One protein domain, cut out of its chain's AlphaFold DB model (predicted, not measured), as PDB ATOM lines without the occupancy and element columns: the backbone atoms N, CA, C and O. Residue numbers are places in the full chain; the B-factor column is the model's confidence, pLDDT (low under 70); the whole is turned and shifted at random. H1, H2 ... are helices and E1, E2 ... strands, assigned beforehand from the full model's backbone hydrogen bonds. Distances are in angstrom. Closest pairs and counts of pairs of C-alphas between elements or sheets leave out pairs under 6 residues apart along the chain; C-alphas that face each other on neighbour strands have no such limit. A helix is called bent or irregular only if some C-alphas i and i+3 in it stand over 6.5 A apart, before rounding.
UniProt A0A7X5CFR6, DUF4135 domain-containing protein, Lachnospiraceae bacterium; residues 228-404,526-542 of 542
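What this domain is: This is residues 228 to 404 and 526 to 542 of the 542 residues of the protein "DUF4135 domain-containing protein" of Lachnospiraceae bacterium (UniProt A0A7X5CFR6). Two long helices, H2 and H5, cross in the core, with the small strand hairpin E3-E4 packed on the side of H2 away from H5, and H7 and H8 packed on H5. H1 and H6 run side by side, loosely and in opposite directions, and the strand hairpin E1-E2 lies at the margin beyond H1. The printed part has 194 residues with eight named helices and four named strands, in the order H1 E1 E2 H2 E3 E4 H3 H4 H5 H6 H7 H8. Each sheet is two antiparallel strands, and the class is mostly helix. The whole is compact, with a radius of gyration of the C-alphas of 15.9 A and spans of 46 by 38 by 30 A.

Where its parts are: H1, residues 230 to 245, begins at C-alpha 230 (93.326, 125.488, 50.338) and is 23.8 A long. E1 is residues 257 to 259 and E2 265 to 268. H2, residues 278 to 297, is 28.9 A long. E3 is residues 308 to 311, E4 314 to 317, H3 326 to 330 and H4 337 to 347. H5, residues 365 to 385, is 28.2 A long, begins at (115.069, 130.179, 74.426), is irregular, with C-alphas 367 and 370 8.3 A apart, and has a kink of 41 degrees near residue 372. H6 is residues 387 to 398, H7 526 to 529, and H8 532 to 541, ending at (108.107, 134.955, 75.871).

How they stand to each other: H5 is the hub, touching four helices; helix packing is mostly crossed, with one of four tilts shallow. It touches H2 at a steep tilt of 47 degrees, the same way; C-alphas 289 and 376 are closest, 4.0 A. With residues 369 to 377 alone it touches H8 (closest C-alphas 373 and 535, 6.8 A), and with 380 to 384 alone H7 (380 and 529, 5.4 A). H4 and H5, a helical hairpin, only just touch, with 3 pairs of C-alphas within 8 A, through residue 365 of H5 alone (343 and 365, 6.3 A). H3 only just touches H2, with 3 such pairs (297 and 329, 6.2 A). The closest C-alphas of H2 and E4 are 284 and 314, 4.6 A. In hairpin E3-E4, N 309 and O 316 are 2.8 A apart; in hairpin E1-E2, N 258 and O 266 are 2.8 A apart, both within hydrogen-bond range. The closest C-alphas of H1 and E1 are 233 and 257, 5.9 A. H1 and H6 are close but not clearly touching (234 and 397, 7.8 A), at a shallow tilt of 9 degrees, opposite ways. Every O i to N i+4 pair is within hydrogen-bond range in H2, H3, H6 and H8, against 10 of 12 in H1, 6 of 7 in H4 and 15 of 17 in H5; H7 is too short for one.

The domain as a whole: The C-alphas of Lys 360 and Lys 399 are farthest apart, 47.6 A. Residues 405 to 525 are not printed; C-alphas 404 and 526 are 22.2 A apart across the cut. The links H1 to E1 and H4 to H5 are long. Mean pLDDT of the printed part is 94.3, and no printed residue is under 70.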
ATOM      1  N   ASP A 228      90.206 120.155  54.008       92.06
ATOM      2  CA  ASP A 228      90.467 121.233  53.049       92.06
ATOM      3  C   ASP A 228      91.833 121.888  53.331       92.06
ATOM      4  O   ASP A 228      92.065 122.409  54.420       92.06
ATOM      5  N   MET A 229      92.739 121.819  52.354       94.81
ATOM      6  CA  MET A 229      94.119 122.316  52.416       94.81
ATOM      7  C   MET A 229      94.309 123.615  51.615       94.81
ATOM      8  O   MET A 229      95.442 124.052  51.383       94.81
ATOM      9  N   ARG A 230      93.227 124.243  51.123       95.00
ATOM     10  CA  ARG A 230      93.326 125.488  50.338       95.00
ATOM     11  C   ARG A 230      93.914 126.627  51.160       95.00
ATOM     12  O   ARG A 230      94.728 127.375  50.621       95.00
ATOM     13  N   LEU A 231      93.540 126.733  52.436       95.00
ATOM     14  CA  LEU A 231      94.108 127.723  53.349       95.00
ATOM     15  C   LEU A 231      95.611 127.485  53.535       95.00
ATOM     16  O   LEU A 231      96.392 128.397  53.279       95.00
ATOM     17  N   ASP A 232      96.033 126.261  53.862       96.38
ATOM     18  CA  ASP A 232      97.447 125.895  54.026       96.38
ATOM     19  C   ASP A 232      98.276 126.251  52.787       96.38
ATOM     20  O   ASP A 232      99.326 126.886  52.888       96.38
ATOM     21  N   CYS A 233      97.775 125.906  51.595       95.94
ATOM     22  CA  CYS A 233      98.408 126.242  50.319       95.94
ATOM     23  C   CYS A 233      98.601 127.755  50.158       95.94
ATOM     24  O   CYS A 233      99.646 128.214  49.692       95.94
ATOM     25  N   GLN A 234      97.611 128.547  50.561       96.06
ATOM     26  CA  GLN A 234      97.663 129.998  50.428       96.06
ATOM     27  C   GLN A 234      98.541 130.646  51.490       96.06
ATOM     28  O   GLN A 234      99.249 131.602  51.178       96.06
ATOM     29  N   ILE A 235      98.594 130.104  52.703       97.12
ATOM     30  CA  ILE A 235      99.528 130.572  53.728       97.12
ATOM     31  C   ILE A 235     100.976 130.217  53.358       97.12
ATOM     32  O   ILE A 235     101.839 131.080  53.479       97.12
ATOM     33  N   MET A 236     101.252 129.045  52.770       97.19
ATOM     34  CA  MET A 236     102.591 128.720  52.242       97.19
ATOM     35  C   MET A 236     103.015 129.644  51.085       97.19
ATOM     36  O   MET A 236     104.168 130.084  51.014       97.19
ATOM     37  N   LYS A 237     102.083 130.020  50.199       97.44
ATOM     38  CA  LYS A 237     102.327 131.058  49.175       97.44
ATOM     39  C   LYS A 237     102.578 132.430  49.796       97.44
ATOM     40  O   LYS A 237     103.466 133.149  49.350       97.44
ATOM     41  N   THR A 238     101.842 132.763  50.850       98.00
ATOM     42  CA  THR A 238     102.005 134.012  51.602       98.00
ATOM     43  C   THR A 238     103.366 134.070  52.290       98.00
ATOM     44  O   THR A 238     104.035 135.096  52.221       98.00
ATOM     45  N   LEU A 239     103.834 132.959  52.863       98.25
ATOM     46  CA  LEU A 239     105.172 132.823  53.438       98.25
ATOM     47  C   LEU A 239     106.260 132.962  52.360       98.25
ATOM     48  O   LEU A 239     107.251 133.661  52.561       98.25
ATOM     49  N   SER A 240     106.037 132.394  51.170       98.19
ATOM     50  CA  SER A 240     106.929 132.587  50.016       98.19
ATOM     51  C   SER A 240     107.012 134.052  49.584       98.19
ATOM     52  O   SER A 240     108.107 134.560  49.351       98.19
ATOM     53  N   PHE A 241     105.871 134.744  49.500       98.50
ATOM     54  CA  PHE A 241     105.809 136.174  49.192       98.50
ATOM     55  C   PHE A 241     106.515 137.010  50.267       98.50
ATOM     56  O   PHE A 241     107.339 137.864  49.951       98.50
ATOM     57  N   PHE A 242     106.270 136.703  51.540       98.12
ATOM     58  CA  PHE A 242     106.916 137.339  52.682       98.12
ATOM     59  C   PHE A 242     108.450 137.213  52.638       98.12
ATOM     60  O   PHE A 242     109.166 138.200  52.823       98.12
ATOM     61  N   ASN A 243     108.964 136.029  52.294       98.44
ATOM     62  CA  ASN A 243     110.398 135.759  52.169       98.44
ATOM     63  C   ASN A 243     111.116 136.605  51.105       98.44
ATOM     64  O   ASN A 243     112.333 136.788  51.208       98.44
ATOM     65  N   ILE A 244     110.403 137.140  50.104       98.00
ATOM     66  CA  ILE A 244     110.982 138.037  49.085       98.00
ATOM     67  C   ILE A 244     111.539 139.303  49.745       98.00
ATOM     68  O   ILE A 244     112.561 139.837  49.312       98.00
ATOM     69  N   PHE A 245     110.906 139.763  50.825       97.50
ATOM     70  CA  PHE A 245     111.337 140.960  51.537       97.50
ATOM     71  C   PHE A 245     112.502 140.699  52.491       97.50
ATOM     72  O   PHE A 245     113.207 141.651  52.838       97.50
ATOM     73  N   LEU A 246     112.723 139.454  52.914       98.12
ATOM     74  CA  LEU A 246     113.734 139.095  53.907       98.12
ATOM     75  C   LEU A 246     115.113 138.856  53.277       98.12
ATOM     76  O   LEU A 246     115.237 138.424  52.126       98.12
ATOM     77  N   ALA A 247     116.161 139.113  54.064       97.44
ATOM     78  CA  ALA A 247     117.506 138.679  53.709       97.44
ATOM     79  C   ALA A 247     117.612 137.161  53.916       97.44
ATOM     80  O   ALA A 247     116.859 136.587  54.703       97.44
ATOM     81  N   GLU A 248     118.513 136.519  53.176       97.00
ATOM     82  CA  GLU A 248     118.562 135.063  53.011       97.00
ATOM     83  C   GLU A 248     118.592 134.293  54.337       97.00
ATOM     84  O   GLU A 248     117.821 133.352  54.512       97.00
ATOM     85  N   GLN A 249     119.386 134.752  55.306       97.31
ATOM     86  CA  GLN A 249     119.534 134.110  56.613       97.31
ATOM     87  C   GLN A 249     118.260 134.131  57.479       97.31
ATOM     88  O   GLN A 249     118.143 133.330  58.400       97.31
ATOM     89  N   PHE A 250     117.298 135.010  57.177       98.19
ATOM     90  CA  PHE A 250     116.024 135.127  57.898       98.19
ATOM     91  C   PHE A 250     114.858 134.445  57.176       98.19
ATOM     92  O   PHE A 250     113.748 134.426  57.704       98.19
ATOM     93  N   ARG A 251     115.068 133.934  55.954       98.44
ATOM     94  CA  ARG A 251     113.990 133.326  55.169       98.44
ATOM     95  C   ARG A 251     113.478 132.065  55.851       98.44
ATOM     96  O   ARG A 251     114.254 131.198  56.252       98.44
ATOM     97  N   LEU A 252     112.160 131.981  55.945       98.44
ATOM     98  CA  LEU A 252     111.442 130.861  56.534       98.44
ATOM     99  C   LEU A 252     111.343 129.708  55.523       98.44
ATOM    100  O   LEU A 252     111.130 129.977  54.336       98.44
ATOM    101  N   PRO A 253     111.456 128.437  55.936       97.56
ATOM    102  CA  PRO A 253     111.245 127.325  55.017       97.56
ATOM    103  C   PRO A 253     109.792 127.292  54.513       97.56
ATOM    104  O   PRO A 253     108.852 127.513  55.274       97.56
ATOM    105  N   VAL A 254     109.610 126.997  53.224       97.38
ATOM    106  CA  VAL A 254     108.293 126.838  52.584       97.38
ATOM    107  C   VAL A 254     108.120 125.369  52.224       97.38
ATOM    108  O   VAL A 254     108.919 124.835  51.455       97.38
ATOM    109  N   LEU A 255     107.056 124.733  52.715       96.12
ATOM    110  CA  LEU A 255     106.709 123.377  52.296       96.12
ATOM    111  C   LEU A 255     105.861 123.392  51.025       96.12
ATOM    112  O   LEU A 255     104.945 124.202  50.865       96.12
ATOM    113  N   SER A 256     106.131 122.438  50.136       93.94
ATOM    114  CA  SER A 256     105.274 122.200  48.971       93.94
ATOM    115  C   SER A 256     103.962 121.532  49.383       93.94
ATOM    116  O   SER A 256     103.960 120.616  50.203       93.94
ATOM    117  N   ILE A 257     102.841 121.960  48.793       94.81
ATOM    118  CA  ILE A 257     101.520 121.347  48.999       94.81
ATOM    119  C   ILE A 257     100.906 120.993  47.645       94.81
ATOM    120  O   ILE A 257     100.700 121.860  46.792       94.81
ATOM    121  N   TYR A 258     100.563 119.721  47.473       91.94
ATOM    122  CA  TYR A 258      99.821 119.205  46.329       91.94
ATOM    123  C   TYR A 258      98.344 119.090  46.695       91.94
ATOM    124  O   TYR A 258      97.953 118.190  47.438       91.94
ATOM    125  N   LEU A 259      97.526 120.007  46.175       92.44
ATOM    126  CA  LEU A 259      96.071 119.947  46.313       92.44
ATOM    127  C   LEU A 259      95.480 118.881  45.385       92.44
ATOM    128  O   LEU A 259      95.796 118.832  44.195       92.44
ATOM    129  N   LEU A 260      94.598 118.056  45.939       90.62
ATOM    130  CA  LEU A 260      93.799 117.074  45.219       90.62
ATOM    131  C   LEU A 260      92.472 117.688  44.754       90.62
ATOM    132  O   LEU A 260      92.105 118.804  45.126       90.62
ATOM    133  N   HIS A 261      91.748 116.955  43.906       87.44
ATOM    134  CA  HIS A 261      90.514 117.441  43.274       87.44
ATOM    135  C   HIS A 261      89.394 117.790  44.271       87.44
ATOM    136  O   HIS A 261      88.536 118.610  43.963       87.44
ATOM    137  N   ASP A 262      89.404 117.168  45.448       88.25
ATOM    138  CA  ASP A 262      88.435 117.345  46.530       88.25
ATOM    139  C   ASP A 262      88.916 118.352  47.590       88.25
ATOM    140  O   ASP A 262      88.347 118.434  48.675       88.25
ATOM    141  N   TYR A 263      89.971 119.112  47.273       91.69
ATOM    142  CA  TYR A 263      90.640 120.080  48.145       91.69
ATOM    143  C   TYR A 263      91.398 119.496  49.339       91.69
ATOM    144  O   TYR A 263      92.012 120.265  50.078       91.69
ATOM    145  N   THR A 264      91.448 118.170  49.499       92.56
ATOM    146  CA  THR A 264      92.447 117.543  50.378       92.56
ATOM    147  C   THR A 264      93.848 117.708  49.803       92.56
ATOM    148  O   THR A 264      94.014 118.166  48.667       92.56
ATOM    149  N   GLY A 265      94.896 117.394  50.565       93.19
ATOM    150  CA  GLY A 265      96.241 117.640  50.059       93.19
ATOM    151  C   GLY A 265      97.349 116.827  50.692       93.19
ATOM    152  O   GLY A 265      97.224 116.310  51.801       93.19
ATOM    153  N   LEU A 266      98.452 116.747  49.949       93.12
ATOM    154  CA  LEU A 266      99.732 116.228  50.412       93.12
ATOM    155  C   LEU A 266     100.686 117.389  50.654       93.12
ATOM    156  O   LEU A 266     101.053 118.098  49.719       93.12
ATOM    157  N   MET A 267     101.093 117.564  51.902       95.50
ATOM    158  CA  MET A 267     102.150 118.486  52.293       95.50
ATOM    159  C   MET A 267     103.491 117.749  52.279       95.50
ATOM    160  O   MET A 267     103.561 116.578  52.641       95.50
ATOM    161  N   GLN A 268     104.558 118.412  51.852       94.56
ATOM    162  CA  GLN A 268     105.921 117.898  51.967       94.56
ATOM    163  C   GLN A 268     106.242 117.533  53.422       94.56
ATOM    164  O   GLN A 268     105.907 118.278  54.341       94.56
ATOM    165  N   PHE A 269     106.882 116.385  53.642       93.12
ATOM    166  CA  PHE A 269     107.272 115.970  54.986       93.12
ATOM    167  C   PHE A 269     108.452 116.810  55.498       93.12
ATOM    168  O   PHE A 269     109.509 116.848  54.868       93.12
ATOM    169  N   ALA A 270     108.282 117.462  56.651       93.81
ATOM    170  CA  ALA A 270     109.350 118.179  57.340       93.81
ATOM    171  C   ALA A 270     110.117 117.213  58.254       93.81
ATOM    172  O   ALA A 270     109.549 116.674  59.203       93.81
ATOM    173  N   LEU A 271     111.398 116.983  57.959       92.69
ATOM    174  CA  LEU A 271     112.246 116.107  58.766       92.69
ATOM    175  C   LEU A 271     112.746 116.845  60.012       92.69
ATOM    176  O   LEU A 271     113.406 117.879  59.893       92.69
ATOM    177  N   HIS A 272     112.449 116.284  61.185       94.88
ATOM    178  CA  HIS A 272     112.925 116.795  62.468       94.88
ATOM    179  C   HIS A 272     114.451 116.716  62.567       94.88
ATOM    180  O   HIS A 272     115.055 115.702  62.216       94.88
ATOM    181  N   ALA A 273     115.067 117.786  63.055       96.06
ATOM    182  CA  ALA A 273     116.471 117.817  63.420       96.06
ATOM    183  C   ALA A 273     116.597 117.653  64.939       96.06
ATOM    184  O   ALA A 273     116.410 118.610  65.681       96.06
ATOM    185  N   GLU A 274     116.927 116.443  65.395       94.12
ATOM    186  CA  GLU A 274     117.053 116.123  66.829       94.12
ATOM    187  C   GLU A 274     118.246 116.825  67.509       94.12
ATOM    188  O   GLU A 274     118.236 117.084  68.718       94.12
ATOM    189  N   GLU A 275     119.285 117.142  66.736       96.12
ATOM    190  CA  GLU A 275     120.501 117.806  67.201       96.12
ATOM    191  C   GLU A 275     120.970 118.839  66.173       96.12
ATOM    192  O   GLU A 275     120.920 118.610  64.961       96.12
ATOM    193  N   MET A 276     121.438 119.980  66.675       97.25
ATOM    194  CA  MET A 276     122.076 121.033  65.897       97.25
ATOM    195  C   MET A 276     123.346 121.496  66.603       97.25
ATOM    196  O   MET A 276     123.402 121.580  67.831       97.25
ATOM    197  N   ASP A 277     124.367 121.854  65.829       97.06
ATOM    198  CA  ASP A 277     125.493 122.592  66.385       97.06
ATOM    199  C   ASP A 277     125.087 124.030  66.761       97.06
ATOM    200  O   ASP A 277     124.003 124.522  66.426       97.06
ATOM    201  N   ARG A 278     125.970 124.734  67.478       96.12
ATOM    202  CA  ARG A 278     125.686 126.095  67.943       96.12
ATOM    203  C   ARG A 278     125.385 127.063  66.794       96.12
ATOM    204  O   ARG A 278     124.481 127.879  66.931       96.12
ATOM    205  N   ALA A 279     126.099 126.975  65.673       96.69
ATOM    206  CA  ALA A 279     125.912 127.886  64.544       96.69
ATOM    207  C   ALA A 279     124.583 127.619  63.815       96.69
ATOM    208  O   ALA A 279     123.879 128.555  63.430       96.69
ATOM    209  N   GLN A 280     124.209 126.347  63.667       97.88
ATOM    210  CA  GLN A 280     122.910 125.928  63.148       97.88
ATOM    211  C   GLN A 280     121.772 126.408  64.055       97.88
ATOM    212  O   GLN A 280     120.802 126.979  63.558       97.88
ATOM    213  N   ALA A 281     121.919 126.260  65.375       98.06
ATOM    214  CA  ALA A 281     120.944 126.739  66.352       98.06
ATOM    215  C   ALA A 281     120.765 128.266  66.283       98.06
ATOM    216  O   ALA A 281     119.645 128.771  66.278       98.06
ATOM    217  N   GLU A 282     121.857 129.021  66.165       97.94
ATOM    218  CA  GLU A 282     121.809 130.477  65.987       97.94
ATOM    219  C   GLU A 282     121.054 130.870  64.706       97.94
ATOM    220  O   GLU A 282     120.168 131.729  64.744       97.94
ATOM    221  N   GLY A 283     121.325 130.187  63.587       98.38
ATOM    222  CA  GLY A 283     120.586 130.358  62.332       98.38
ATOM    223  C   GLY A 283     119.101 129.995  62.442       98.38
ATOM    224  O   GLY A 283     118.243 130.710  61.915       98.38
ATOM    225  N   TYR A 284     118.779 128.920  63.163       98.62
ATOM    226  CA  TYR A 284     117.407 128.521  63.462       98.62
ATOM    227  C   TYR A 284     116.664 129.624  64.219       98.62
ATOM    228  O   TYR A 284     115.555 129.996  63.836       98.62
ATOM    229  N   PHE A 285     117.280 130.199  65.255       98.50
ATOM    230  CA  PHE A 285     116.620 131.191  66.101       98.50
ATOM    231  C   PHE A 285     116.477 132.575  65.451       98.50
ATOM    232  O   PHE A 285     115.500 133.268  65.746       98.50
ATOM    233  N   LEU A 286     117.333 132.939  64.486       98.56
ATOM    234  CA  LEU A 286     117.072 134.080  63.589       98.56
ATOM    235  C   LEU A 286     115.769 133.872  62.799       98.56
ATOM    236  O   LEU A 286     114.921 134.763  62.716       98.56
ATOM    237  N   LYS A 287     115.573 132.673  62.246       98.81
ATOM    238  CA  LYS A 287     114.349 132.322  61.512       98.81
ATOM    239  C   LYS A 287     113.147 132.188  62.450       98.81
ATOM    240  O   LYS A 287     112.057 132.608  62.086       98.81
ATOM    241  N   PHE A 288     113.331 131.702  63.677       98.50
ATOM    242  CA  PHE A 288     112.272 131.654  64.689       98.50
ATOM    243  C   PHE A 288     111.744 133.047  65.036       98.50
ATOM    244  O   PHE A 288     110.533 133.256  65.044       98.50
ATOM    245  N   GLY A 289     112.627 134.034  65.207       98.31
ATOM    246  CA  GLY A 289     112.221 135.433  65.359       98.31
ATOM    247  C   GLY A 289     111.373 135.941  64.185       98.31
ATOM    248  O   GLY A 289     110.309 136.531  64.388       98.31
ATOM    249  N   ALA A 290     111.801 135.662  62.949       98.62
ATOM    250  CA  ALA A 290     111.039 136.021  61.751       98.62
ATOM    251  C   ALA A 290     109.677 135.301  61.682       98.62
ATOM    252  O   ALA A 290     108.685 135.902  61.263       98.62
ATOM    253  N   LEU A 291     109.611 134.048  62.146       98.31
ATOM    254  CA  LEU A 291     108.383 133.259  62.214       98.31
ATOM    255  C   LEU A 291     107.376 133.881  63.181       98.31
ATOM    256  O   LEU A 291     106.214 134.018  62.820       98.31
ATOM    257  N   LEU A 292     107.812 134.329  64.365       97.56
ATOM    258  CA  LEU A 292     106.938 135.015  65.327       97.56
ATOM    259  C   LEU A 292     106.287 136.263  64.711       97.56
ATOM    260  O   LEU A 292     105.091 136.498  64.897       97.56
ATOM    261  N   CYS A 293     107.051 137.039  63.935       97.69
ATOM    262  CA  CYS A 293     106.523 138.191  63.201       97.69
ATOM    263  C   CYS A 293     105.498 137.763  62.137       97.69
ATOM    264  O   CYS A 293     104.413 138.340  62.064       97.69
ATOM    265  N   PHE A 294     105.823 136.752  61.325       97.94
ATOM    266  CA  PHE A 294     104.941 136.234  60.275       97.94
ATOM    267  C   PHE A 294     103.623 135.692  60.846       97.94
ATOM    268  O   PHE A 294     102.544 136.130  60.441       97.94
ATOM    269  N   SER A 295     103.708 134.798  61.831       95.88
ATOM    270  CA  SER A 295     102.556 134.190  62.496       95.88
ATOM    271  C   SER A 295     101.653 135.239  63.122       95.88
ATOM    272  O   SER A 295     100.431 135.161  62.993       95.88
ATOM    273  N   LYS A 296     102.238 136.273  63.738       95.31
ATOM    274  CA  LYS A 296     101.458 137.368  64.303       95.31
ATOM    275  C   LYS A 296     100.734 138.181  63.233       95.31
ATOM    276  O   LYS A 296      99.552 138.480  63.395       95.31
ATOM    277  N   LEU A 297     101.438 138.550  62.164       95.69
ATOM    278  CA  LEU A 297     100.901 139.390  61.096       95.69
ATOM    279  C   LEU A 297      99.713 138.726  60.383       95.69
ATOM    280  O   LEU A 297      98.730 139.395  60.076       95.69
ATOM    281  N   PHE A 298      99.784 137.411  60.161       94.75
ATOM    282  CA  PHE A 298      98.736 136.643  59.482       94.75
ATOM    283  C   PHE A 298      97.799 135.888  60.434       94.75
ATOM    284  O   PHE A 298      96.977 135.096  59.977       94.75
ATOM    285  N   GLY A 299      97.878 136.144  61.743       93.06
ATOM    286  CA  GLY A 299      96.972 135.560  62.732       93.06
ATOM    287  C   GLY A 299      96.964 134.033  62.715       93.06
ATOM    288  O   GLY A 299      95.885 133.446  62.652       93.06
ATOM    289  N   ILE A 300      98.150 133.420  62.718       93.75
ATOM    290  CA  ILE A 300      98.329 131.968  62.837       93.75
ATOM    291  C   ILE A 300      98.287 131.596  64.317       93.75
ATOM    292  O   ILE A 300      99.148 132.019  65.092       93.75
ATOM    293  N   ASP A 301      97.268 130.837  64.693       88.62
ATOM    294  CA  ASP A 301      97.063 130.309  66.038       88.62
ATOM    295  C   ASP A 301      97.449 128.823  66.109       88.62
ATOM    296  O   ASP A 301      97.940 128.258  65.134       88.62
ATOM    297  N   ASP A 302      97.250 128.203  67.273       86.94
ATOM    298  CA  ASP A 302      97.529 126.781  67.526       86.94
ATOM    299  C   ASP A 302      99.008 126.397  67.316       86.94
ATOM    300  O   ASP A 302      99.371 125.270  66.989       86.94
ATOM    301  N   LEU A 303      99.900 127.375  67.505       89.06
ATOM    302  CA  LEU A 303     101.348 127.204  67.400       89.06
ATOM    303  C   LEU A 303     101.939 126.715  68.721       89.06
ATOM    304  O   LEU A 303     102.465 127.505  69.505       89.06
ATOM    305  N   HIS A 304     101.847 125.414  68.961       86.88
ATOM    306  CA  HIS A 304     102.486 124.720  70.080       86.88
ATOM    307  C   HIS A 304     103.526 123.706  69.582       86.88
ATOM    308  O   HIS A 304     103.800 123.597  68.385       86.88
ATOM    309  N   THR A 305     104.133 122.979  70.518       87.94
ATOM    310  CA  THR A 305     105.298 122.116  70.295       87.94
ATOM    311  C   THR A 305     105.107 121.072  69.203       87.94
ATOM    312  O   THR A 305     106.047 120.843  68.456       87.94
ATOM    313  N   GLU A 306     103.911 120.495  69.052       85.06
ATOM    314  CA  GLU A 306     103.622 119.519  67.988       85.06
ATOM    315  C   GLU A 306     103.419 120.141  66.590       85.06
ATOM    316  O   GLU A 306     103.697 119.469  65.599       85.06
ATOM    317  N   ASN A 307     103.005 121.413  66.486       91.81
ATOM    318  CA  ASN A 307     102.648 122.070  65.214       91.81
ATOM    319  C   ASN A 307     103.799 122.875  64.586       91.81
ATOM    320  O   ASN A 307     103.681 123.353  63.451       91.81
ATOM    321  N   ILE A 308     104.927 122.995  65.293       95.19
ATOM    322  CA  ILE A 308     106.183 123.523  64.759       95.19
ATOM    323  C   ILE A 308     107.207 122.395  64.711       95.19
ATOM    324  O   ILE A 308     107.476 121.751  65.715       95.19
ATOM    325  N   MET A 309     107.806 122.187  63.544       96.81
ATOM    326  CA  MET A 309     108.896 121.245  63.339       96.81
ATOM    327  C   MET A 309     110.231 121.988  63.301       96.81
ATOM    328  O   MET A 309     110.434 122.871  62.461       96.81
ATOM    329  N   ALA A 310     111.156 121.610  64.178       97.69
ATOM    330  CA  ALA A 310     112.537 122.046  64.117       97.69
ATOM    331  C   ALA A 310     113.270 121.279  63.015       97.69
ATOM    332  O   ALA A 310     113.388 120.059  63.074       97.69
ATOM    333  N   THR A 311     113.756 121.979  61.990       97.94
ATOM    334  CA  THR A 311     114.473 121.368  60.861       97.94
ATOM    335  C   THR A 311     115.830 122.032  60.680       97.94
ATOM    336  O   THR A 311     116.034 123.165  61.121       97.94
ATOM    337  N   SER A 312     116.742 121.376  59.962       94.81
ATOM    338  CA  SER A 312     118.050 121.949  59.611       94.81
ATOM    339  C   SER A 312     117.948 123.273  58.844       94.81
ATOM    340  O   SER A 312     118.859 124.092  58.895       94.81
ATOM    341  N   GLU A 313     116.833 123.493  58.143       96.00
ATOM    342  CA  GLU A 313     116.578 124.705  57.364       96.00
ATOM    343  C   GLU A 313     115.909 125.813  58.188       96.00
ATOM    344  O   GLU A 313     115.776 126.937  57.704       96.00
ATOM    345  N   GLY A 314     115.495 125.541  59.427       97.88
ATOM    346  CA  GLY A 314     114.769 126.473  60.288       97.88
ATOM    347  C   GLY A 314     113.451 125.906  60.829       97.88
ATOM    348  O   GLY A 314     113.137 124.732  60.614       97.88
ATOM    349  N   PRO A 315     112.663 126.726  61.541       98.00
ATOM    350  CA  PRO A 315     111.368 126.324  62.075       98.00
ATOM    351  C   PRO A 315     110.320 126.252  60.964       98.00
ATOM    352  O   PRO A 315     110.185 127.179  60.163       98.00
ATOM    353  N   VAL A 316     109.553 125.166  60.942       98.00
ATOM    354  CA  VAL A 316     108.515 124.915  59.940       98.00
ATOM    355  C   VAL A 316     107.168 124.762  60.621       98.00
ATOM    356  O   VAL A 316     107.016 123.910  61.490       98.00
ATOM    357  N   ILE A 317     106.172 125.545  60.209       96.44
ATOM    358  CA  ILE A 317     104.793 125.314  60.644       96.44
ATOM    359  C   ILE A 317     104.218 124.182  59.797       96.44
ATOM    360  O   ILE A 317     104.148 124.297  58.571       96.44
ATOM    361  N   ILE A 318     103.815 123.094  60.449       94.19
ATOM    362  CA  ILE A 318     103.284 121.909  59.769       94.19
ATOM    363  C   ILE A 318     101.758 121.831  59.816       94.19
ATOM    364  O   ILE A 318     101.187 121.024  59.083       94.19
ATOM    365  N   ASP A 319     101.087 122.676  60.607       93.00
ATOM    366  CA  ASP A 319      99.632 122.851  60.576       93.00
ATOM    367  C   ASP A 319      99.214 124.322  60.473       93.00
ATOM    368  O   ASP A 319      99.645 125.159  61.258       93.00
ATOM    369  N   LEU A 320      98.402 124.644  59.462       94.50
ATOM    370  CA  LEU A 320      98.040 126.015  59.094       94.50
ATOM    371  C   LEU A 320      96.525 126.243  59.036       94.50
ATOM    372  O   LEU A 320      96.081 127.299  58.579       94.50
ATOM    373  N   GLU A 321      95.713 125.291  59.493       92.00
ATOM    374  CA  GLU A 321      94.252 125.413  59.424       92.00
ATOM    375  C   GLU A 321      93.667 126.496  60.341       92.00
ATOM    376  O   GLU A 321      92.606 127.045  60.036       92.00
ATOM    377  N   CYS A 322      94.382 126.860  61.407       92.25
ATOM    378  CA  CYS A 322      94.036 127.930  62.346       92.25
ATOM    379  C   CYS A 322      94.701 129.271  61.959       92.25
ATOM    380  O   CYS A 322      95.312 129.938  62.790       92.25
ATOM    381  N   SER A 323      94.615 129.666  60.682       93.69
ATOM    382  CA  SER A 323      95.217 130.912  60.162       93.69
ATOM    383  C   SER A 323      94.189 132.015  59.885       93.69
ATOM    384  O   SER A 323      92.998 131.752  59.741       93.69
ATOM    385  N   LEU A 324      94.655 133.261  59.730       91.00
ATOM    386  CA  LEU A 324      93.846 134.451  59.418       91.00
ATOM    387  C   LEU A 324      92.782 134.798  60.475       91.00
ATOM    388  O   LEU A 324      91.760 135.419  60.158       91.00
ATOM    389  N   LEU A 325      93.035 134.444  61.740       86.06
ATOM    390  CA  LEU A 325      92.147 134.761  62.855       86.06
ATOM    391  C   LEU A 325      92.300 136.230  63.275       86.06
ATOM    392  O   LEU A 325      93.296 136.640  63.872       86.06
ATOM    393  N   SER A 326      91.274 137.039  62.999       79.75
ATOM    394  CA  SER A 326      91.278 138.482  63.283       79.75
ATOM    395  C   SER A 326      91.476 138.821  64.764       79.75
ATOM    396  O   SER A 326      92.094 139.836  65.074       79.75
ATOM    397  N   SER A 327      90.987 137.987  65.687       78.81
ATOM    398  CA  SER A 327      91.189 138.173  67.132       78.81
ATOM    399  C   SER A 327      92.672 138.151  67.512       78.81
ATOM    400  O   SER A 327      93.117 138.966  68.322       78.81
ATOM    401  N   LEU A 328      93.454 137.270  66.881       81.06
ATOM    402  CA  LEU A 328      94.888 137.177  67.119       81.06
ATOM    403  C   LEU A 328      95.636 138.352  66.486       81.06
ATOM    404  O   LEU A 328      96.539 138.888  67.124       81.06
ATOM    405  N   ILE A 329      95.234 138.792  65.290       83.00
ATOM    406  CA  ILE A 329      95.837 139.951  64.607       83.00
ATOM    407  C   ILE A 329      95.684 141.221  65.458       83.00
ATOM    408  O   ILE A 329      96.642 141.969  65.597       83.00
ATOM    409  N   LYS A 330      94.525 141.434  66.097       82.38
ATOM    410  CA  LYS A 330      94.231 142.639  66.905       82.38
ATOM    411  C   LYS A 330      94.969 142.707  68.243       82.38
ATOM    412  O   LYS A 330      95.116 143.785  68.819       82.38
ATOM    413  N   LYS A 331      95.372 141.564  68.803       85.06
ATOM    414  CA  LYS A 331      95.970 141.511  70.145       85.06
ATOM    415  C   LYS A 331      97.357 142.160  70.119       85.06
ATOM    416  O   LYS A 331      98.232 141.682  69.409       85.06
ATOM    417  N   LYS A 332      97.632 143.162  70.952       88.44
ATOM    418  CA  LYS A 332      98.983 143.746  71.098       88.44
ATOM    419  C   LYS A 332      99.883 142.902  72.010       88.44
ATOM    420  O   LYS A 332     100.330 143.339  73.060       88.44
ATOM    421  N   SER A 333     100.080 141.642  71.633       90.44
ATOM    422  CA  SER A 333     100.977 140.699  72.305       90.44
ATOM    423  C   SER A 333     101.403 139.605  71.332       90.44
ATOM    424  O   SER A 333     100.558 139.060  70.614       90.44
ATOM    425  N   ILE A 334     102.696 139.281  71.324       89.25
ATOM    426  CA  ILE A 334     103.241 138.074  70.696       89.25
ATOM    427  C   ILE A 334     102.973 136.871  71.596       89.25
ATOM    428  O   ILE A 334     102.469 135.861  71.118       89.25
ATOM    429  N   ALA A 335     103.237 137.001  72.898       80.69
ATOM    430  CA  ALA A 335     103.017 135.927  73.854       80.69
ATOM    431  C   ALA A 335     101.531 135.520  73.913       80.69
ATOM    432  O   ALA A 335     100.627 136.359  74.065       80.69
ATOM    433  N   ASN A 336     101.307 134.215  73.792       84.62
ATOM    434  CA  ASN A 336     100.050 133.513  74.018       84.62
ATOM    435  C   ASN A 336     100.361 132.131  74.619       84.62
ATOM    436  O   ASN A 336     101.526 131.735  74.692       84.62
ATOM    437  N   ASP A 337      99.325 131.406  75.030       81.06
ATOM    438  CA  ASP A 337      99.492 130.136  75.741       81.06
ATOM    439  C   ASP A 337     100.160 129.061  74.867       81.06
ATOM    440  O   ASP A 337     100.990 128.295  75.352       81.06
ATOM    441  N   ASN A 338      99.872 129.049  73.562       85.31
ATOM    442  CA  ASN A 338     100.447 128.097  72.607       85.31
ATOM    443  C   ASN A 338     101.967 128.284  72.453       85.31
ATOM    444  O   ASN A 338     102.734 127.335  72.610       85.31
ATOM    445  N   LEU A 339     102.424 129.523  72.256       88.00
ATOM    446  CA  LEU A 339     103.848 129.850  72.172       88.00
ATOM    447  C   LEU A 339     104.550 129.704  73.529       88.00
ATOM    448  O   LEU A 339     105.710 129.297  73.574       88.00
ATOM    449  N   ALA A 340     103.859 129.984  74.639       88.50
ATOM    450  CA  ALA A 340     104.398 129.767  75.979       88.50
ATOM    451  C   ALA A 340     104.711 128.283  76.239       88.50
ATOM    452  O   ALA A 340     105.716 127.982  76.879       88.50
ATOM    453  N   ARG A 341     103.924 127.349  75.681       87.88
ATOM    454  CA  ARG A 341     104.229 125.905  75.735       87.88
ATOM    455  C   ARG A 341     105.528 125.553  75.011       87.88
ATOM    456  O   ARG A 341     106.259 124.691  75.482       87.88
ATOM    457  N   ILE A 342     105.858 126.244  73.917       91.75
ATOM    458  CA  ILE A 342     107.149 126.068  73.233       91.75
ATOM    459  C   ILE A 342     108.292 126.544  74.133       91.75
ATOM    460  O   ILE A 342     109.269 125.821  74.322       91.75
ATOM    461  N   ALA A 343     108.163 127.732  74.731       92.12
ATOM    462  CA  ALA A 343     109.164 128.255  75.663       92.12
ATOM    463  C   ALA A 343     109.365 127.336  76.884       92.12
ATOM    464  O   ALA A 343     110.504 127.090  77.294       92.12
ATOM    465  N   ALA A 344     108.273 126.781  77.419       92.38
ATOM    466  CA  ALA A 344     108.305 125.797  78.496       92.38
ATOM    467  C   ALA A 344     109.029 124.513  78.069       92.38
ATOM    468  O   ALA A 344     109.919 124.071  78.783       92.38
ATOM    469  N   ALA A 345     108.748 123.970  76.880       91.19
ATOM    470  CA  ALA A 345     109.409 122.759  76.391       91.19
ATOM    471  C   ALA A 345     110.933 122.912  76.259       91.19
ATOM    472  O   ALA A 345     111.674 122.012  76.650       91.19
ATOM    473  N   PHE A 346     111.419 124.069  75.791       94.19
ATOM    474  CA  PHE A 346     112.858 124.364  75.788       94.19
ATOM    475  C   PHE A 346     113.441 124.508  77.201       94.19
ATOM    476  O   PHE A 346     114.585 124.131  77.430       94.19
ATOM    477  N   SER A 347     112.679 125.062  78.145       93.12
ATOM    478  CA  SER A 347     113.136 125.279  79.527       93.12
ATOM    479  C   SER A 347     113.122 124.002  80.373       93.12
ATOM    480  O   SER A 347     113.920 123.865  81.293       93.12
ATOM    481  N   GLU A 348     112.214 123.079  80.063       93.25
ATOM    482  CA  GLU A 348     112.027 121.789  80.735       93.25
ATOM    483  C   GLU A 348     112.800 120.649  80.054       93.25
ATOM    484  O   GLU A 348     112.685 119.498  80.465       93.25
ATOM    485  N   GLU A 349     113.577 120.956  79.010       92.31
ATOM    486  CA  GLU A 349     114.319 119.987  78.195       92.31
ATOM    487  C   GLU A 349     113.446 118.856  77.610       92.31
ATOM    488  O   GLU A 349     113.886 117.713  77.461       92.31
ATOM    489  N   LYS A 350     112.203 119.181  77.234       89.50
ATOM    490  CA  LYS A 350     111.267 118.231  76.616       89.50
ATOM    491  C   LYS A 350     111.611 117.970  75.158       89.50
ATOM    492  O   LYS A 350     111.916 118.901  74.404       89.50
ATOM    493  N   ARG A 351     111.537 116.703  74.746       89.00
ATOM    494  CA  ARG A 351     111.801 116.275  73.366       89.00
ATOM    495  C   ARG A 351     110.511 116.300  72.565       89.00
ATOM    496  O   ARG A 351     109.688 115.402  72.665       89.00
ATOM    497  N   GLU A 352     110.385 117.322  71.739       90.19
ATOM    498  CA  GLU A 352     109.173 117.654  71.004       90.19
ATOM    499  C   GLU A 352     109.517 118.023  69.558       90.19
ATOM    500  O   GLU A 352     110.674 118.317  69.254       90.19
ATOM    501  N   ASN A 353     108.520 118.106  68.669       92.69
ATOM    502  CA  ASN A 353     108.769 118.499  67.273       92.69
ATOM    503  C   ASN A 353     109.468 119.868  67.177       92.69
ATOM    504  O   ASN A 353     110.323 120.062  66.315       92.69
ATOM    505  N   ALA A 354     109.138 120.814  68.063       93.50
ATOM    506  CA  ALA A 354     109.692 122.169  68.049       93.50
ATOM    507  C   ALA A 354     111.074 122.308  68.715       93.50
ATOM    508  O   ALA A 354     111.706 123.358  68.559       93.50
ATOM    509  N   THR A 355     111.529 121.304  69.475       96.06
ATOM    510  CA  THR A 355     112.778 121.357  70.248       96.06
ATOM    511  C   THR A 355     113.871 120.508  69.610       96.06
ATOM    512  O   THR A 355     113.618 119.641  68.779       96.06
ATOM    513  N   PHE A 356     115.117 120.796  69.973       97.56
ATOM    514  CA  PHE A 356     116.297 120.070  69.520       97.56
ATOM    515  C   PHE A 356     117.428 120.276  70.522       97.56
ATOM    516  O   PHE A 356     117.438 121.246  71.285       97.56
ATOM    517  N   SER A 357     118.386 119.353  70.520       97.25
ATOM    518  CA  SER A 357     119.562 119.440  71.378       97.25
ATOM    519  C   SER A 357     120.701 120.223  70.721       97.25
ATOM    520  O   SER A 357     120.883 120.198  69.506       97.25
ATOM    521  N   VAL A 358     121.481 120.917  71.544       96.56
ATOM    522  CA  VAL A 358     122.745 121.570  71.211       96.56
ATOM    523  C   VAL A 358     123.760 121.093  72.236       96.56
ATOM    524  O   VAL A 358     123.548 121.248  73.437       96.56
ATOM    525  N   GLU A 359     124.842 120.463  71.778       91.88
ATOM    526  CA  GLU A 359     125.854 119.876  72.672       91.88
ATOM    527  C   GLU A 359     125.237 118.909  73.707       91.88
ATOM    528  O   GLU A 359     125.638 118.879  74.870       91.88
ATOM    529  N   LYS A 360     124.268 118.089  73.268       91.62
ATOM    530  CA  LYS A 360     123.504 117.109  74.073       91.62
ATOM    531  C   LYS A 360     122.501 117.680  75.083       91.62
ATOM    532  O   LYS A 360     121.898 116.894  75.810       91.62
ATOM    533  N   HIS A 361     122.280 118.992  75.105       94.38
ATOM    534  CA  HIS A 361     121.300 119.641  75.980       94.38
ATOM    535  C   HIS A 361     120.263 120.409  75.170       94.38
ATOM    536  O   HIS A 361     120.594 121.006  74.149       94.38
ATOM    537  N   ILE A 362     119.014 120.442  75.623       96.44
ATOM    538  CA  ILE A 362     118.039 121.388  75.075       96.44
ATOM    539  C   ILE A 362     118.238 122.700  75.832       96.44
ATOM    540  O   ILE A 362     118.087 122.762  77.045       96.44
ATOM    541  N   LEU A 363     118.660 123.745  75.126       96.25
ATOM    542  CA  LEU A 363     118.947 125.033  75.753       96.25
ATOM    543  C   LEU A 363     117.681 125.905  75.777       96.25
ATOM    544  O   LEU A 363     116.985 125.971  74.763       96.25
ATOM    545  N   PRO A 364     117.405 126.639  76.870       96.19
ATOM    546  CA  PRO A 364     116.238 127.513  76.946       96.19
ATOM    547  C   PRO A 364     116.305 128.610  75.877       96.19
ATOM    548  O   PRO A 364     117.393 129.069  75.514       96.19
ATOM    549  N   LEU A 365     115.145 129.113  75.437       95.88
ATOM    550  CA  LEU A 365     115.069 130.179  74.426       95.88
ATOM    551  C   LEU A 365     115.893 131.420  74.807       95.88
ATOM    552  O   LEU A 365     116.486 132.071  73.944       95.88
ATOM    553  N   LYS A 366     116.005 131.704  76.111       96.00
ATOM    554  CA  LYS A 366     116.835 132.782  76.660       96.00
ATOM    555  C   LYS A 366     118.300 132.724  76.211       96.00
ATOM    556  O   LYS A 366     118.918 133.769  76.022       96.00
ATOM    557  N   ALA A 367     118.848 131.528  75.979       96.81
ATOM    558  CA  ALA A 367     120.220 131.336  75.499       96.81
ATOM    559  C   ALA A 367     120.451 131.841  74.058       96.81
ATOM    560  O   ALA A 367     121.602 131.957  73.621       96.81
ATOM    561  N   PHE A 368     119.371 132.142  73.331       97.50
ATOM    562  CA  PHE A 368     119.373 132.645  71.959       97.50
ATOM    563  C   PHE A 368     118.577 133.949  71.804       97.50
ATOM    564  O   PHE A 368     118.258 134.343  70.682       97.50
ATOM    565  N   GLU A 369     118.285 134.653  72.908       97.81
ATOM    566  CA  GLU A 369     117.443 135.858  72.917       97.81
ATOM    567  C   GLU A 369     117.864 136.890  71.864       97.81
ATOM    568  O   GLU A 369     117.017 137.411  71.139       97.81
ATOM    569  N   SER A 370     119.166 137.162  71.736       98.19
ATOM    570  CA  SER A 370     119.671 138.133  70.764       98.19
ATOM    571  C   SER A 370     119.325 137.758  69.321       98.19
ATOM    572  O   SER A 370     118.966 138.637  68.545       98.19
ATOM    573  N   PHE A 371     119.388 136.472  68.969       98.56
ATOM    574  CA  PHE A 371     119.084 135.978  67.622       98.56
ATOM    575  C   PHE A 371     117.582 136.017  67.341       98.56
ATOM    576  O   PHE A 371     117.162 136.443  66.268       98.56
ATOM    577  N   ILE A 372     116.759 135.653  68.329       98.56
ATOM    578  CA  ILE A 372     115.297 135.716  68.206       98.56
ATOM    579  C   ILE A 372     114.845 137.169  68.020       98.56
ATOM    580  O   ILE A 372     114.044 137.464  67.130       98.56
ATOM    581  N   LEU A 373     115.383 138.094  68.818       98.50
ATOM    582  CA  LEU A 373     115.054 139.514  68.706       98.50
ATOM    583  C   LEU A 373     115.557 140.127  67.402       98.50
ATOM    584  O   LEU A 373     114.835 140.932  66.818       98.50
ATOM    585  N   ASP A 374     116.743 139.752  66.923       98.56
ATOM    586  CA  ASP A 374     117.262 140.239  65.641       98.56
ATOM    587  C   ASP A 374     116.394 139.748  64.474       98.56
ATOM    588  O   ASP A 374     115.934 140.541  63.653       98.56
ATOM    589  N   GLY A 375     116.047 138.458  64.473       98.62
ATOM    590  CA  GLY A 375     115.140 137.857  63.498       98.62
ATOM    591  C   GLY A 375     113.770 138.521  63.436       98.62
ATOM    592  O   GLY A 375     113.291 138.889  62.359       98.62
ATOM    593  N   PHE A 376     113.159 138.725  64.604       98.69
ATOM    594  CA  PHE A 376     111.878 139.412  64.730       98.69
ATOM    595  C   PHE A 376     111.966 140.866  64.257       98.69
ATOM    596  O   PHE A 376     111.160 141.302  63.434       98.69
ATOM    597  N   SER A 377     112.966 141.610  64.738       98.44
ATOM    598  CA  SER A 377     113.130 143.036  64.428       98.44
ATOM    599  C   SER A 377     113.405 143.263  62.944       98.44
ATOM    600  O   SER A 377     112.860 144.194  62.344       98.44
ATOM    601  N   HIS A 378     114.225 142.400  62.333       98.62
ATOM    602  CA  HIS A 378     114.485 142.429  60.897       98.62
ATOM    603  C   HIS A 378     113.187 142.226  60.118       98.62
ATOM    604  O   HIS A 378     112.829 143.075  59.301       98.62
ATOM    605  N   ALA A 379     112.447 141.153  60.406       98.75
ATOM    606  CA  ALA A 379     111.172 140.860  59.760       98.75
ATOM    607  C   ALA A 379     110.165 142.017  59.894       98.75
ATOM    608  O   ALA A 379     109.652 142.503  58.883       98.75
ATOM    609  N   ALA A 380     109.959 142.531  61.108       98.56
ATOM    610  CA  ALA A 380     109.035 143.630  61.380       98.56
ATOM    611  C   ALA A 380     109.393 144.914  60.614       98.56
ATOM    612  O   ALA A 380     108.532 145.545  59.995       98.56
ATOM    613  N   LYS A 381     110.681 145.276  60.571       98.50
ATOM    614  CA  LYS A 381     111.158 146.431  59.798       98.50
ATOM    615  C   LYS A 381     110.919 146.251  58.299       98.50
ATOM    616  O   LYS A 381     110.576 147.212  57.610       98.50
ATOM    617  N   ARG A 382     111.087 145.032  57.775       98.44
ATOM    618  CA  ARG A 382     110.793 144.729  56.366       98.44
ATOM    619  C   ARG A 382     109.296 144.806  56.073       98.44
ATOM    620  O   ARG A 382     108.953 145.378  55.044       98.44
ATOM    621  N   CYS A 383     108.424 144.364  56.983       98.12
ATOM    622  CA  CYS A 383     106.979 144.589  56.858       98.12
ATOM    623  C   CYS A 383     106.641 146.075  56.735       98.12
ATOM    624  O   CYS A 383     105.882 146.465  55.854       98.12
ATOM    625  N   GLN A 384     107.228 146.912  57.595       98.06
ATOM    626  CA  GLN A 384     106.974 148.352  57.589       98.06
ATOM    627  C   GLN A 384     107.446 149.024  56.290       98.06
ATOM    628  O   GLN A 384     106.770 149.912  55.777       98.06
ATOM    629  N   MET A 385     108.582 148.591  55.734       98.38
ATOM    630  CA  MET A 385     109.102 149.112  54.463       98.38
ATOM    631  C   MET A 385     108.232 148.754  53.251       98.38
ATOM    632  O   MET A 385     108.172 149.549  52.319       98.38
ATOM    633  N   HIS A 386     107.581 147.587  53.264       98.19
ATOM    634  CA  HIS A 386     106.773 147.042  52.155       98.19
ATOM    635  C   HIS A 386     105.283 146.979  52.512       98.19
ATOM    636  O   HIS A 386     104.563 146.036  52.168       98.19
ATOM    637  N   LYS A 387     104.827 147.959  53.297       97.88
ATOM    638  CA  LYS A 387     103.496 147.966  53.911       97.88
ATOM    639  C   LYS A 387     102.371 147.962  52.877       97.88
ATOM    640  O   LYS A 387     101.389 147.242  53.056       97.88
ATOM    641  N   GLU A 388     102.506 148.734  51.800       97.69
ATOM    642  CA  GLU A 388     101.469 148.820  50.765       97.69
ATOM    643  C   GLU A 388     101.408 147.540  49.921       97.69
ATOM    644  O   GLU A 388     100.318 147.035  49.662       97.69
ATOM    645  N   GLU A 389     102.551 146.939  49.579       98.25
ATOM    646  CA  GLU A 389     102.617 145.652  48.885       98.25
ATOM    647  C   GLU A 389     101.965 144.533  49.709       98.25
ATOM    648  O   GLU A 389     101.161 143.757  49.185       98.25
ATOM    649  N   LEU A 390     102.259 144.478  51.013       97.50
ATOM    650  CA  LEU A 390     101.635 143.529  51.940       97.50
ATOM    651  C   LEU A 390     100.128 143.755  52.060       97.50
ATOM    652  O   LEU A 390      99.365 142.792  52.069       97.50
ATOM    653  N   LYS A 391      99.684 145.011  52.123       96.50
ATOM    654  CA  LYS A 391      98.264 145.362  52.206       96.50
ATOM    655  C   LYS A 391      97.505 144.981  50.935       96.50
ATOM    656  O   LYS A 391      96.407 144.432  51.034       96.50
ATOM    657  N   CYS A 392      98.079 145.214  49.753       97.00
ATOM    658  CA  CYS A 392      97.512 144.754  48.484       97.00
ATOM    659  C   CYS A 392      97.389 143.226  48.459       97.00
ATOM    660  O   CYS A 392      96.298 142.708  48.232       97.00
ATOM    661  N   TYR A 393      98.464 142.509  48.793       97.38
ATOM    662  CA  TYR A 393      98.446 141.047  48.844       97.38
ATOM    663  C   TYR A 393      97.406 140.517  49.846       97.38
ATOM    664  O   TYR A 393      96.623 139.621  49.534       97.38
ATOM    665  N   TYR A 394      97.352 141.096  51.048       95.44
ATOM    666  CA  TYR A 394      96.395 140.710  52.083       95.44
ATOM    667  C   TYR A 394      94.943 140.992  51.665       95.44
ATOM    668  O   TYR A 394      94.052 140.200  51.968       95.44
ATOM    669  N   THR A 395      94.697 142.065  50.907       94.94
ATOM    670  CA  THR A 395      93.380 142.359  50.317       94.94
ATOM    671  C   THR A 395      92.921 141.217  49.410       94.94
ATOM    672  O   THR A 395      91.795 140.736  49.548       94.94
ATOM    673  N   ASP A 396      93.790 140.764  48.505       94.94
ATOM    674  CA  ASP A 396      93.472 139.686  47.566       94.94
ATOM    675  C   ASP A 396      93.307 138.344  48.277       94.94
ATOM    676  O   ASP A 396      92.387 137.590  47.956       94.94
ATOM    677  N   LEU A 397      94.145 138.082  49.288       94.44
ATOM    678  CA  LEU A 397      94.050 136.906  50.147       94.44
ATOM    679  C   LEU A 397      92.690 136.844  50.855       94.44
ATOM    680  O   LEU A 397      92.032 135.809  50.830       94.44
ATOM    681  N   ARG A 398      92.228 137.953  51.445       91.88
ATOM    682  CA  ARG A 398      90.964 138.011  52.204       91.88
ATOM    683  C   ARG A 398      89.705 137.905  51.343       91.88
ATOM    684  O   ARG A 398      88.639 137.644  51.892       91.88
ATOM    685  N   LYS A 399      89.811 138.091  50.025       91.81
ATOM    686  CA  LYS A 399      88.705 137.886  49.071       91.81
ATOM    687  C   LYS A 399      88.553 136.432  48.621       91.81
ATOM    688  O   LYS A 399      87.577 136.105  47.951       91.81
ATOM    689  N   GLN A 400      89.509 135.565  48.944       90.31
ATOM    690  CA  GLN A 400      89.439 134.160  48.564       90.31
ATOM    691  C   GLN A 400      88.519 133.370  49.513       90.31
ATOM    692  O   GLN A 400      88.522 133.613  50.722       90.31
ATOM    693  N   PRO A 401      87.765 132.383  48.998       83.31
ATOM    694  CA  PRO A 401      86.878 131.560  49.808       83.31
ATOM    695  C   PRO A 401      87.672 130.457  50.521       83.31
ATOM    696  O   PRO A 401      87.959 129.406  49.938       83.31
ATOM    697  N   PHE A 402      88.022 130.691  51.784       85.31
ATOM    698  CA  PHE A 402      88.706 129.713  52.632       85.31
ATOM    699  C   PHE A 402      87.816 129.199  53.747       85.31
ATOM    700  O   PHE A 402      86.949 129.919  54.238       85.31
ATOM    701  N   PHE A 403      88.105 127.972  54.173       89.88
ATOM    702  CA  PHE A 403      87.706 127.489  55.481       89.88
ATOM    703  C   PHE A 403      88.851 127.699  56.466       89.88
ATOM    704  O   PHE A 403      89.987 127.330  56.173       89.88
ATOM    705  N   TYR A 404      88.532 128.252  57.628       89.62
ATOM    706  CA  TYR A 404      89.438 128.398  58.764       89.62
ATOM    707  C   TYR A 404      88.948 127.473  59.866       89.62
ATOM    708  O   TYR A 404      87.767 127.550  60.221       89.62
ATOM    709  N   ILE A 526     101.184 146.077  61.401       96.88
ATOM    710  CA  ILE A 526     102.530 146.255  60.829       96.88
ATOM    711  C   ILE A 526     103.322 147.314  61.607       96.88
ATOM    712  O   ILE A 526     104.491 147.095  61.922       96.88
ATOM    713  N   ASP A 527     102.692 148.441  61.948       96.81
ATOM    714  CA  ASP A 527     103.360 149.507  62.703       96.81
ATOM    715  C   ASP A 527     103.675 149.066  64.136       96.81
ATOM    716  O   ASP A 527     104.764 149.334  64.643       96.81
ATOM    717  N   TRP A 528     102.748 148.348  64.778       97.38
ATOM    718  CA  TRP A 528     102.957 147.805  66.115       97.38
ATOM    719  C   TRP A 528     104.091 146.777  66.144       97.38
ATOM    720  O   TRP A 528     104.933 146.847  67.034       97.38
ATOM    721  N   LEU A 529     104.176 145.871  65.164       97.62
ATOM    722  CA  LEU A 529     105.253 144.876  65.078       97.62
ATOM    723  C   LEU A 529     106.646 145.519  65.036       97.62
ATOM    724  O   LEU A 529     107.590 144.960  65.585       97.62
ATOM    725  N   ALA A 530     106.775 146.696  64.417       97.06
ATOM    726  CA  ALA A 530     108.030 147.446  64.334       97.06
ATOM    727  C   ALA A 530     108.333 148.303  65.583       97.06
ATOM    728  O   ALA A 530     109.331 149.026  65.605       97.06
ATOM    729  N   SER A 531     107.481 148.256  66.610       97.25
ATOM    730  CA  SER A 531     107.624 149.050  67.831       97.25
ATOM    731  C   SER A 531     108.472 148.358  68.905       97.25
ATOM    732  O   SER A 531     108.629 147.136  68.933       97.25
ATOM    733  N   GLU A 532     108.964 149.151  69.858       95.81
ATOM    734  CA  GLU A 532     109.648 148.641  71.050       95.81
ATOM    735  C   GLU A 532     108.713 147.807  71.946       95.81
ATOM    736  O   GLU A 532     109.153 146.843  72.570       95.81
ATOM    737  N   GLU A 533     107.408 148.112  71.951       96.44
ATOM    738  CA  GLU A 533     106.389 147.343  72.679       96.44
ATOM    739  C   GLU A 533     106.312 145.897  72.167       96.44
ATOM    740  O   GLU A 533     106.296 144.954  72.961       96.44
ATOM    741  N   ALA A 534     106.330 145.699  70.844       96.56
ATOM    742  CA  ALA A 534     106.324 144.361  70.258       96.56
ATOM    743  C   ALA A 534     107.617 143.594  70.569       96.56
ATOM    744  O   ALA A 534     107.551 142.429  70.965       96.56
ATOM    745  N   ALA A 535     108.781 144.246  70.483       95.56
ATOM    746  CA  ALA A 535     110.055 143.638  70.873       95.56
ATOM    747  C   ALA A 535     110.073 143.238  72.362       95.56
ATOM    748  O   ALA A 535     110.563 142.163  72.714       95.56
ATOM    749  N   GLN A 536     109.492 144.057  73.245       94.88
ATOM    750  CA  GLN A 536     109.349 143.724  74.662       94.88
ATOM    751  C   GLN A 536     108.366 142.566  74.889       94.88
ATOM    752  O   GLN A 536     108.586 141.743  75.777       94.88
ATOM    753  N   SER A 537     107.317 142.457  74.070       95.00
ATOM    754  CA  SER A 537     106.403 141.311  74.096       95.00
ATOM    755  C   SER A 537     107.103 140.006  73.697       95.00
ATOM    756  O   SER A 537     106.864 138.984  74.336       95.00
ATOM    757  N   VAL A 538     108.014 140.043  72.713       95.88
ATOM    758  CA  VAL A 538     108.883 138.898  72.386       95.88
ATOM    759  C   VAL A 538     109.774 138.552  73.574       95.88
ATOM    760  O   VAL A 538     109.824 137.395  73.958       95.88
ATOM    761  N   LYS A 539     110.417 139.532  74.221       93.81
ATOM    762  CA  LYS A 539     111.222 139.271  75.429       93.81
ATOM    763  C   LYS A 539     110.425 138.643  76.567       93.81
ATOM    764  O   LYS A 539     110.994 137.881  77.328       93.81
ATOM    765  N   GLY A 540     109.139 138.966  76.698       91.44
ATOM    766  CA  GLY A 540     108.265 138.351  77.699       91.44
ATOM    767  C   GLY A 540     107.977 136.866  77.450       91.44
ATOM    768  O   GLY A 540     107.553 136.184  78.376       91.44
ATOM    769  N   LEU A 541     108.198 136.374  76.226       89.69
ATOM    770  CA  LEU A 541     108.107 134.955  75.871       89.69
ATOM    771  C   LEU A 541     109.396 134.175  76.208       89.69
ATOM    772  O   LEU A 541     109.334 132.955  76.335       89.69
ATOM    773  N   LEU A 542     110.545 134.862  76.305       91.19
ATOM    774  CA  LEU A 542     111.897 134.291  76.430       91.19
ATOM    775  C   LEU A 542     112.400 134.267  77.872       91.19
ATOM    776  O   LEU A 542     112.981 133.227  78.248       91.19
TER     777      LEU A 542